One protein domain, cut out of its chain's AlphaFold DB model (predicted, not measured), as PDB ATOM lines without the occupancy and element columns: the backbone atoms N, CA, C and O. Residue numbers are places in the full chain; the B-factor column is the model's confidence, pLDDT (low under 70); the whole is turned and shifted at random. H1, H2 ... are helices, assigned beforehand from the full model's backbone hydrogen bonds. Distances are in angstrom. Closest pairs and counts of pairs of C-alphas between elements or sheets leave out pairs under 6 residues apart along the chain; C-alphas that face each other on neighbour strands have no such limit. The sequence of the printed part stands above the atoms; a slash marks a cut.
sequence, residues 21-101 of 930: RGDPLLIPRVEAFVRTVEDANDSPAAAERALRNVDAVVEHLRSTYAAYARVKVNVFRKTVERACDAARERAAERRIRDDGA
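What this domain is: This is residues 21 to 101 of the 930 residues of the protein "p-loop containing nucleoside triphosphate hydrolase" of Ostreococcus tauri (UniProt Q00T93). One long helix, H5, makes the longest axis; H1 and H3 pack across it at its residues 76 to 87, and H2 joins them on the same side. H4, one short turn, lies between H3 and H5 along the chain, and residues 92 to 101 of H5 stick out free. The printed part has 81 residues with five named helices, H1 to H5 in order, and no named strand: all helix, mostly crossed. It is compact, with a radius of gyration of the C-alphas of 13.1 A, but elongated, spanning 44 by 26 by 17 A.

Where its parts are: Start at Arg 21 and find C-alpha 26 at (154.268, 178.646, 108.685), where H1 begins; it runs 23.1 A to residue 41. H2 follows at residues 44 to 52, 13.2 A, then H3 at residues 54 to 64, 15.3 A, and H4 at residues 66 to 69, 5.2 A. H5, residues 73 to 101, runs 41.2 A to C-alpha 101 at (150.814, 176.321, 79.861).

How they stand to each other: Look first at H3, the hub. It touches H5 about perpendicular at 77 degrees, closest at C-alphas 54 and 81, 6.3 A. It touches H1 at C-alphas 30 and 57, 7.3 A. H3 touches H4 only at the corner, at C-alphas 62 and 69, 5.1 A, and H2 only just and only at the corner, with 3 pairs of C-alphas within 8 A, closest 51 and 57, 7.3 A. With residues 26 to 31 alone, H1 touches H5 at a steep tilt of 65 degrees, closest at C-alphas 27 and 83, 5.3 A. H1 touches H2 at C-alphas 38 and 47, 5.5 A. H4 is apart from H1 and H2. Every O i to N i+4 pair is within hydrogen-bond range in H1 and H3, 4 of 5 in H2 and 23 of 25 in H5; H4 is too short for one.

The domain as a whole: The C-alphas of Arg 70 and Ala 101 are farthest apart, 44.0 A. The printed part has no cut, and the four links are tight. Confidence is under 70 at 18 residues, among them 21 to 24, 44 to 48 and 97 to 101.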
ATOM      1  N   ARG A  21     158.191 172.713 115.141       49.78
ATOM      2  CA  ARG A  21     158.515 171.705 114.109       49.78
ATOM      3  C   ARG A  21     157.310 171.244 113.289       49.78
ATOM      4  O   ARG A  21     157.509 170.510 112.330       49.78
ATOM      5  N   GLY A  22     156.103 171.649 113.668       55.88
ATOM      6  CA  GLY A  22     154.867 171.162 113.067       55.88
ATOM      7  C   GLY A  22     153.777 172.219 112.983       55.88
ATOM      8  O   GLY A  22     152.621 171.854 113.132       55.88
ATOM      9  N   ASP A  23     154.117 173.498 112.793       69.56
ATOM     10  CA  ASP A  23     153.113 174.509 112.436       69.56
ATOM     11  C   ASP A  23     152.845 174.430 110.917       69.56
ATOM     12  O   ASP A  23     153.678 174.905 110.134       69.56
ATOM     13  N   PRO A  24     151.725 173.825 110.466       69.69
ATOM     14  CA  PRO A  24     151.414 173.681 109.043       69.69
ATOM     15  C   PRO A  24     151.130 175.030 108.365       69.69
ATOM     16  O   PRO A  24     151.120 175.106 107.139       69.69
ATOM     17  N   LEU A  25     150.923 176.099 109.145       78.44
ATOM     18  CA  LEU A  25     150.610 177.436 108.646       78.44
ATOM     19  C   LEU A  25     151.853 178.306 108.435       78.44
ATOM     20  O   LEU A  25     151.735 179.388 107.864       78.44
ATOM     21  N   LEU A  26     153.046 177.854 108.837       82.25
ATOM     22  CA  LEU A  26     154.268 178.646 108.685       82.25
ATOM     23  C   LEU A  26     154.611 178.899 107.207       82.25
ATOM     24  O   LEU A  26     154.925 180.027 106.845       82.25
ATOM     25  N   ILE A  27     154.498 177.876 106.352       80.50
ATOM     26  CA  ILE A  27     154.758 178.005 104.907       80.50
ATOM     27  C   ILE A  27     153.713 178.927 104.242       80.50
ATOM     28  O   ILE A  27     154.129 179.902 103.621       80.50
ATOM     29  N   PRO A  28     152.388 178.738 104.438       82.44
ATOM     30  CA  PRO A  28     151.379 179.686 103.955       82.44
ATOM     31  C   PRO A  28     151.594 181.137 104.407       82.44
ATOM     32  O   PRO A  28     151.352 182.061 103.637       82.44
ATOM     33  N   ARG A  29     152.070 181.364 105.639       84.81
ATOM     34  CA  ARG A  29     152.349 182.715 106.160       84.81
ATOM     35  C   ARG A  29     153.582 183.354 105.525       84.81
ATOM     36  O   ARG A  29     153.580 184.560 105.297       84.81
ATOM     37  N   VAL A  30     154.611 182.561 105.220       83.94
ATOM     38  CA  VAL A  30     155.765 183.022 104.431       83.94
ATOM     39  C   VAL A  30     155.330 183.332 102.997       83.94
ATOM     40  O   VAL A  30     155.688 184.382 102.482       83.94
ATOM     41  N   GLU A  31     154.499 182.490 102.377       81.12
ATOM     42  CA  GLU A  31     153.940 182.756 101.043       81.12
ATOM     43  C   GLU A  31     153.064 184.023 101.019       81.12
ATOM     44  O   GLU A  31     153.124 184.784 100.058       81.12
ATOM     45  N   ALA A  32     152.298 184.299 102.078       81.81
ATOM     46  CA  ALA A  32     151.524 185.534 102.202       81.81
ATOM     47  C   ALA A  32     152.425 186.779 102.268       81.81
ATOM     48  O   ALA A  32     152.152 187.758 101.582       81.81
ATOM     49  N   PHE A  33     153.531 186.724 103.020       83.06
ATOM     50  CA  PHE A  33     154.532 187.797 103.022       83.06
ATOM     51  C   PHE A  33     155.129 188.016 101.624       83.06
ATOM     52  O   PHE A  33     155.268 189.151 101.178       83.06
ATOM     53  N   VAL A  34     155.433 186.937 100.899       79.69
ATOM     54  CA  VAL A  34     155.957 187.028  99.530       79.69
ATOM     55  C   VAL A  34     154.960 187.721  98.603       79.69
ATOM     56  O   VAL A  34     155.363 188.647  97.908       79.69
ATOM     57  N   ARG A  35     153.670 187.366  98.674       76.94
ATOM     58  CA  ARG A  35     152.613 188.036  97.897       76.94
ATOM     59  C   ARG A  35     152.515 189.523  98.223       76.94
ATOM     60  O   ARG A  35     152.535 190.337  97.317       76.94
ATOM     61  N   THR A  36     152.555 189.898  99.505       79.56
ATOM     62  CA  THR A  36     152.532 191.324  99.881       79.56
ATOM     63  C   THR A  36     153.732 192.115  99.350       79.56
ATOM     64  O   THR A  36     153.623 193.315  99.120       79.56
ATOM     65  N   VAL A  37     154.885 191.464  99.152       78.25
ATOM     66  CA  VAL A  37     156.083 192.099  98.582       78.25
ATOM     67  C   VAL A  37     156.043 192.124  97.052       78.25
ATOM     68  O   VAL A  37     156.563 193.071  96.459       78.25
ATOM     69  N   GLU A  38     155.445 191.106  96.427       73.75
ATOM     70  CA  GLU A  38     155.156 191.055  94.988       73.75
ATOM     71  C   GLU A  38     154.193 192.176  94.595       73.75
ATOM     72  O   GLU A  38     154.541 192.983  93.735       73.75
ATOM     73  N   ASP A  39     153.069 192.292  95.306       72.50
ATOM     74  CA  ASP A  39     152.032 193.304  95.073       72.50
ATOM     75  C   ASP A  39     152.559 194.736  95.280       72.50
ATOM     76  O   ASP A  39     152.082 195.682  94.661       72.50
ATOM     77  N   ALA A  40     153.567 194.920  96.141       74.06
ATOM     78  CA  ALA A  40     154.144 196.234  96.428       74.06
ATOM     79  C   ALA A  40     155.235 196.687  95.438       74.06
ATOM     80  O   ALA A  40     155.549 197.876  95.401       74.06
ATOM     81  N   ASN A  41     155.864 195.771  94.687       70.69
ATOM     82  CA  ASN A  41     157.023 196.080  93.829       70.69
ATOM     83  C   ASN A  41     156.831 195.728  92.344       70.69
ATOM     84  O   ASN A  41     157.781 195.905  91.579       70.69
ATOM     85  N   ASP A  42     155.668 195.199  91.945       58.12
ATOM     86  CA  ASP A  42     155.326 194.836  90.556       58.12
ATOM     87  C   ASP A  42     156.421 194.012  89.840       58.12
ATOM     88  O   ASP A  42     156.688 194.148  88.643       58.12
ATOM     89  N   SER A  43     157.128 193.148  90.580       71.56
ATOM     90  CA  SER A  43     158.190 192.317  90.010       71.56
ATOM     91  C   SER A  43     158.402 190.998  90.764       71.56
ATOM     92  O   SER A  43     158.750 191.015  91.950       71.56
ATOM     93  N   PRO A  44     158.352 189.837  90.076       65.62
ATOM     94  CA  PRO A  44     158.636 188.535  90.686       65.62
ATOM     95  C   PRO A  44     160.108 188.382  91.113       65.62
ATOM     96  O   PRO A  44     160.446 187.522  91.925       65.62
ATOM     97  N   ALA A  45     161.007 189.236  90.609       68.19
ATOM     98  CA  ALA A  45     162.406 189.273  91.034       68.19
ATOM     99  C   ALA A  45     162.583 189.918  92.425       68.19
ATOM    100  O   ALA A  45     163.525 189.585  93.153       68.19
ATOM    101  N   ALA A  46     161.675 190.818  92.825       67.12
ATOM    102  CA  ALA A  46     161.683 191.433  94.154       67.12
ATOM    103  C   ALA A  46     161.307 190.416  95.249       67.12
ATOM    104  O   ALA A  46     161.927 190.392  96.315       67.12
ATOM    105  N   ALA A  47     160.382 189.510  94.934       66.62
ATOM    106  CA  ALA A  47     159.940 188.395  95.771       66.62
ATOM    107  C   ALA A  47     161.088 187.452  96.166       66.62
ATOM    108  O   ALA A  47     161.313 187.148  97.342       66.62
ATOM    109  N   GLU A  48     161.892 187.041  95.180       68.88
ATOM    110  CA  GLU A  48     163.059 186.185  95.404       68.88
ATOM    111  C   GLU A  48     164.139 186.883  96.230       68.88
ATOM    112  O   GLU A  48     164.807 186.252  97.055       68.88
ATOM    113  N   ARG A  49     164.310 188.196  96.040       73.12
ATOM    114  CA  ARG A  49     165.259 188.999  96.815       73.12
ATOM    115  C   ARG A  49     164.813 189.145  98.272       73.12
ATOM    116  O   ARG A  49     165.660 189.073  99.162       73.12
ATOM    117  N   ALA A  50     163.511 189.270  98.522       70.06
ATOM    118  CA  ALA A  50     162.942 189.311  99.868       70.06
ATOM    119  C   ALA A  50     163.081 187.968 100.598       70.06
ATOM    120  O   ALA A  50     163.493 187.940 101.756       70.06
ATOM    121  N   LEU A  51     162.877 186.845  99.900       74.38
ATOM    122  CA  LEU A  51     163.111 185.507 100.454       74.38
ATOM    123  C   LEU A  51     164.583 185.236 100.792       74.38
ATOM    124  O   LEU A  51     164.866 184.327 101.571       74.38
ATOM    125  N   ARG A  52     165.548 185.957 100.203       77.31
ATOM    126  CA  ARG A  52     166.976 185.857 100.579       77.31
ATOM    127  C   ARG A  52     167.276 186.544 101.909       77.31
ATOM    128  O   ARG A  52     168.213 186.136 102.591       77.31
ATOM    129  N   ASN A  53     166.484 187.540 102.299       83.69
ATOM    130  CA  ASN A  53     166.643 188.220 103.577       83.69
ATOM    131  C   ASN A  53     165.780 187.553 104.660       83.69
ATOM    132  O   ASN A  53     164.703 188.028 105.014       83.69
ATOM    133  N   VAL A  54     166.280 186.438 105.202       82.38
ATOM    134  CA  VAL A  54     165.582 185.651 106.237       82.38
ATOM    135  C   VAL A  54     165.298 186.479 107.497       82.38
ATOM    136  O   VAL A  54     164.286 186.254 108.156       82.38
ATOM    137  N   ASP A  55     166.146 187.459 107.822       82.25
ATOM    138  CA  ASP A  55     165.953 188.304 109.006       82.25
ATOM    139  C   ASP A  55     164.728 189.218 108.868       82.25
ATOM    140  O   ASP A  55     163.955 189.334 109.819       82.25
ATOM    141  N   ALA A  56     164.475 189.762 107.672       81.50
ATOM    142  CA  ALA A  56     163.278 190.559 107.396       81.50
ATOM    143  C   ALA A  56     161.988 189.723 107.504       81.50
ATOM    144  O   ALA A  56     160.997 190.173 108.078       81.50
ATOM    145  N   VAL A  57     162.015 188.474 107.022       82.75
ATOM    146  CA  VAL A  57     160.877 187.540 107.136       82.75
ATOM    147  C   VAL A  57     160.615 187.185 108.603       82.75
ATOM    148  O   VAL A  57     159.473 187.165 109.057       82.75
ATOM    149  N   VAL A  58     161.675 186.931 109.376       87.00
ATOM    150  CA  VAL A  58     161.574 186.636 110.811       87.00
ATOM    151  C   VAL A  58     160.997 187.821 111.585       87.00
ATOM    152  O   VAL A  58     160.163 187.616 112.468       87.00
ATOM    153  N   GLU A  59     161.428 189.042 111.276       84.56
ATOM    154  CA  GLU A  59     160.929 190.259 111.914       84.56
ATOM    155  C   GLU A  59     159.451 190.496 111.588       84.56
ATOM    156  O   GLU A  59     158.652 190.663 112.510       84.56
ATOM    157  N   HIS A  60     159.066 190.375 110.313       84.88
ATOM    158  CA  HIS A  60     157.677 190.503 109.874       84.88
ATOM    159  C   HIS A  60     156.757 189.445 110.504       84.88
ATOM    160  O   HIS A  60     155.671 189.760 110.989       84.88
ATOM    161  N   LEU A  61     157.187 188.182 110.570       85.00
ATOM    162  CA  LEU A  61     156.389 187.125 111.196       85.00
ATOM    163  C   LEU A  61     156.236 187.337 112.709       85.00
ATOM    164  O   LEU A  61     155.187 187.021 113.267       85.00
ATOM    165  N   ARG A  62     157.254 187.878 113.387       82.31
ATOM    166  CA  ARG A  62     157.193 188.146 114.834       82.31
ATOM    167  C   ARG A  62     156.414 189.412 115.179       82.31
ATOM    168  O   ARG A  62     155.842 189.444 116.267       82.31
ATOM    169  N   SER A  63     156.387 190.414 114.301       84.12
ATOM    170  CA  SER A  63     155.559 191.613 114.476       84.12
ATOM    171  C   SER A  63     154.086 191.339 114.165       84.12
ATOM    172  O   SER A  63     153.214 191.820 114.882       84.12
ATOM    173  N   THR A  64     153.812 190.509 113.157       84.06
ATOM    174  CA  THR A  64     152.447 190.221 112.687       84.06
ATOM    175  C   THR A  64     151.746 189.157 113.534       84.06
ATOM    176  O   THR A  64     150.544 189.248 113.778       84.06
ATOM    177  N   TYR A  65     152.474 188.147 114.031       83.25
ATOM    178  CA  TYR A  65     151.881 187.029 114.771       83.25
ATOM    179  C   TYR A  65     152.432 186.922 116.199       83.25
ATOM    180  O   TYR A  65     153.554 186.466 116.438       83.25
ATOM    181  N   ALA A  66     151.583 187.230 117.186       76.06
ATOM    182  CA  ALA A  66     151.920 187.170 118.614       76.06
ATOM    183  C   ALA A  66     152.409 185.781 119.084       76.06
ATOM    184  O   ALA A  66     153.195 185.677 120.031       76.06
ATOM    185  N   ALA A  67     151.996 184.707 118.398       74.94
ATOM    186  CA  ALA A  67     152.432 183.336 118.666       74.94
ATOM    187  C   ALA A  67     153.953 183.138 118.489       74.94
ATOM    188  O   ALA A  67     154.561 182.346 119.212       74.94
ATOM    189  N   TYR A  68     154.592 183.892 117.586       78.00
ATOM    190  CA  TYR A  68     156.025 183.781 117.294       78.00
ATOM    191  C   TYR A  68     156.895 184.722 118.143       78.00
ATOM    192  O   TYR A  68     158.116 184.547 118.228       78.00
ATOM    193  N   ALA A  69     156.290 185.678 118.855       73.06
ATOM    194  CA  ALA A  69     157.008 186.620 119.714       73.06
ATOM    195  C   ALA A  69     157.715 185.929 120.900       73.06
ATOM    196  O   ALA A  69     158.822 186.324 121.273       73.06
ATOM    197  N   ARG A  70     157.107 184.862 121.446       70.56
ATOM    198  CA  ARG A  70     157.580 184.112 122.632       70.56
ATOM    199  C   ARG A  70     158.675 183.076 122.330       70.56
ATOM    200  O   ARG A  70     159.197 182.445 123.251       70.56
ATOM    201  N   VAL A  71     159.034 182.884 121.061       73.38
ATOM    202  CA  VAL A  71     160.027 181.893 120.623       73.38
ATOM    203  C   VAL A  71     161.436 182.495 120.603       73.38
ATOM    204  O   VAL A  71     161.643 183.633 120.187       73.38
ATOM    205  N   LYS A  72     162.444 181.710 121.015       78.69
ATOM    206  CA  LYS A  72     163.858 182.108 120.907       78.69
ATOM    207  C   LYS A  72     164.249 182.335 119.439       78.69
ATOM    208  O   LYS A  72     164.196 181.397 118.642       78.69
ATOM    209  N   VAL A  73     164.734 183.541 119.129       78.94
ATOM    210  CA  VAL A  73     165.039 184.024 117.765       78.94
ATOM    211  C   VAL A  73     165.897 183.045 116.962       78.94
ATOM    212  O   VAL A  73     165.545 182.705 115.841       78.94
ATOM    213  N   ASN A  74     166.953 182.487 117.559       75.62
ATOM    214  CA  ASN A  74     167.876 181.586 116.852       75.62
ATOM    215  C   ASN A  74     167.241 180.246 116.437       75.62
ATOM    216  O   ASN A  74     167.665 179.640 115.456       75.62
ATOM    217  N   VAL A  75     166.241 179.764 117.183       76.94
ATOM    218  CA  VAL A  75     165.517 178.521 116.858       76.94
ATOM    219  C   VAL A  75     164.439 178.797 115.813       76.94
ATOM    220  O   VAL A  75     164.258 178.007 114.887       76.94
ATOM    221  N   PHE A  76     163.763 179.941 115.933       82.62
ATOM    222  CA  PHE A  76     162.758 180.378 114.970       82.62
ATOM    223  C   PHE A  76     163.377 180.666 113.599       82.62
ATOM    224  O   PHE A  76     162.892 180.146 112.601       82.62
ATOM    225  N   ARG A  77     164.522 181.361 113.558       84.69
ATOM    226  CA  ARG A  77     165.272 181.678 112.331       84.69
ATOM    227  C   ARG A  77     165.565 180.441 111.482       84.69
ATOM    228  O   ARG A  77     165.231 180.432 110.309       84.69
ATOM    229  N   LYS A  78     166.084 179.364 112.088       81.38
ATOM    230  CA  LYS A  78     166.354 178.092 111.384       81.38
ATOM    231  C   LYS A  78     165.095 177.403 110.851       81.38
ATOM    232  O   LYS A  78     165.177 176.598 109.930       81.38
ATOM    233  N   THR A  79     163.943 177.653 111.469       81.44
ATOM    234  CA  THR A  79     162.666 177.072 111.033       81.44
ATOM    235  C   THR A  79     162.077 177.888 109.883       81.44
ATOM    236  O   THR A  79     161.622 177.308 108.903       81.44
ATOM    237  N   VAL A  80     162.159 179.218 109.969       85.69
ATOM    238  CA  VAL A  80     161.767 180.137 108.891       85.69
ATOM    239  C   VAL A  80     162.656 179.953 107.663       85.69
ATOM    240  O   VAL A  80     162.140 179.924 106.559       85.69
ATOM    241  N   GLU A  81     163.958 179.721 107.837       84.62
ATOM    242  CA  GLU A  81     164.891 179.415 106.743       84.62
ATOM    243  C   GLU A  81     164.438 178.189 105.932       84.62
ATOM    244  O   GLU A  81     164.272 178.277 104.719       84.62
ATOM    245  N   ARG A  82     164.085 177.089 106.611       81.81
ATOM    246  CA  ARG A  82     163.525 175.889 105.963       81.81
ATOM    247  C   ARG A  82     162.175 176.144 105.291       81.81
ATOM    248  O   ARG A  82     161.889 175.552 104.257       81.81
ATOM    249  N   ALA A  83     161.336 176.997 105.881       82.12
ATOM    250  CA  ALA A  83     160.048 177.365 105.299       82.12
ATOM    251  C   ALA A  83     160.212 178.246 104.047       82.12
ATOM    252  O   ALA A  83     159.474 178.064 103.084       82.12
ATOM    253  N   CYS A  84     161.200 179.147 104.030       82.94
ATOM    254  CA  CYS A  84     161.561 179.940 102.857       82.94
ATOM    255  C   CYS A  84     162.084 179.057 101.717       82.94
ATOM    256  O   CYS A  84     161.709 179.281 100.569       82.94
ATOM    257  N   ASP A  85     162.899 178.042 102.015       80.38
ATOM    258  CA  ASP A  85     163.385 177.104 100.996       80.38
ATOM    259  C   ASP A  85     162.244 176.256 100.409       80.38
ATOM    260  O   ASP A  85     162.127 176.150  99.188       80.38
ATOM    261  N   ALA A  86     161.328 175.761 101.249       78.94
ATOM    262  CA  ALA A  86     160.135 175.045 100.787       78.94
ATOM    263  C   ALA A  86     159.188 175.931  99.949       78.94
ATOM    264  O   ALA A  86     158.590 175.473  98.976       78.94
ATOM    265  N   ALA A  87     159.056 177.216 100.299       78.00
ATOM    266  CA  ALA A  87     158.269 178.172  99.520       78.00
ATOM    267  C   ALA A  87     158.906 178.464  98.147       78.00
ATOM    268  O   ALA A  87     158.184 178.607  97.159       78.00
ATOM    269  N   ARG A  88     160.245 178.500  98.053       79.19
ATOM    270  CA  ARG A  88     160.968 178.658  96.776       79.19
ATOM    271  C   ARG A  88     160.762 177.469  95.844       79.19
ATOM    272  O   ARG A  88     160.528 177.674  94.659       79.19
ATOM    273  N   GLU A  89     160.820 176.251  96.375       75.81
ATOM    274  CA  GLU A  89     160.605 175.026  95.598       75.81
ATOM    275  C   GLU A  89     159.193 175.003  94.985       75.81
ATOM    276  O   GLU A  89     159.037 174.839  93.776       75.81
ATOM    277  N   ARG A  90     158.167 175.346  95.775       74.38
ATOM    278  CA  ARG A  90     156.778 175.472  95.292       74.38
ATOM    279  C   ARG A  90     156.558 176.608  94.294       74.38
ATOM    280  O   ARG A  90     155.656 176.525  93.457       74.38
ATOM    281  N   ALA A  91     157.323 177.694  94.398       69.62
ATOM    282  CA  ALA A  91     157.287 178.777  93.417       69.62
ATOM    283  C   ALA A  91     157.938 178.349  92.089       69.62
ATOM    284  O   ALA A  91     157.415 178.671  91.022       69.62
ATOM    285  N   ALA A  92     159.023 177.568  92.139       70.31
ATOM    286  CA  ALA A  92     159.673 177.008  90.956       70.31
ATOM    287  C   ALA A  92     158.769 175.999  90.224       70.31
ATOM    288  O   ALA A  92     158.624 176.080  89.006       70.31
ATOM    289  N   GLU A  93     158.087 175.114  90.957       72.75
ATOM    290  CA  GLU A  93     157.107 174.177  90.386       72.75
ATOM    291  C   GLU A  93     155.938 174.889  89.688       72.75
ATOM    292  O   GLU A  93     155.475 174.440  88.636       72.75
ATOM    293  N   ARG A  94     155.467 176.014  90.245       67.75
ATOM    294  CA  ARG A  94     154.433 176.850  89.614       67.75
ATOM    295  C   ARG A  94     154.916 177.459  88.299       67.75
ATOM    296  O   ARG A  94     154.201 177.359  87.311       67.75
ATOM    297  N   ARG A  95     156.146 177.980  88.243       65.69
ATOM    298  CA  ARG A  95     156.718 178.511  86.991       65.69
ATOM    299  C   ARG A  95     156.861 177.444  85.910       65.69
ATOM    300  O   ARG A  95     156.494 177.698  84.775       65.69
ATOM    301  N   ILE A  96     157.295 176.232  86.264       70.88
ATOM    302  CA  ILE A  96     157.382 175.110  85.310       70.88
ATOM    303  C   ILE A  96     155.996 174.775  84.733       70.88
ATOM    304  O   ILE A  96     155.865 174.473  83.547       70.88
ATOM    305  N   ARG A  97     154.948 174.854  85.559       67.00
ATOM    306  CA  ARG A  97     153.561 174.640  85.129       67.00
ATOM    307  C   ARG A  97     153.057 175.767  84.222       67.00
ATOM    308  O   ARG A  97     152.435 175.471  83.205       67.00
ATOM    309  N   ASP A  98     153.351 177.018  84.560       64.56
ATOM    310  CA  ASP A  98     152.909 178.195  83.804       64.56
ATOM    311  C   ASP A  98     153.668 178.349  82.473       64.56
ATOM    312  O   ASP A  98     153.069 178.697  81.455       64.56
ATOM    313  N   ASP A  99     154.958 178.003  82.431       60.44
ATOM    314  CA  ASP A  99     155.750 177.931  81.197       60.44
ATOM    315  C   ASP A  99     155.283 176.768  80.307       60.44
ATOM    316  O   ASP A  99     155.203 176.907  79.085       60.44
ATOM    317  N   GLY A 100     154.876 175.644  80.911       61.41
ATOM    318  CA  GLY A 100     154.213 174.541  80.211       61.41
ATOM    319  C   GLY A 100     152.836 174.918  79.646       61.41
ATOM    320  O   GLY A 100     152.469 174.460  78.562       61.41
ATOM    321  N   ALA A 101     152.088 175.784  80.337       56.34
ATOM    322  CA  ALA A 101     150.814 176.321  79.861       56.34
ATOM    323  C   ALA A 101     151.012 177.332  78.717       56.34
ATOM    324  O   ALA A 101     150.331 177.236  77.699       56.34
TER     325      ALA A 101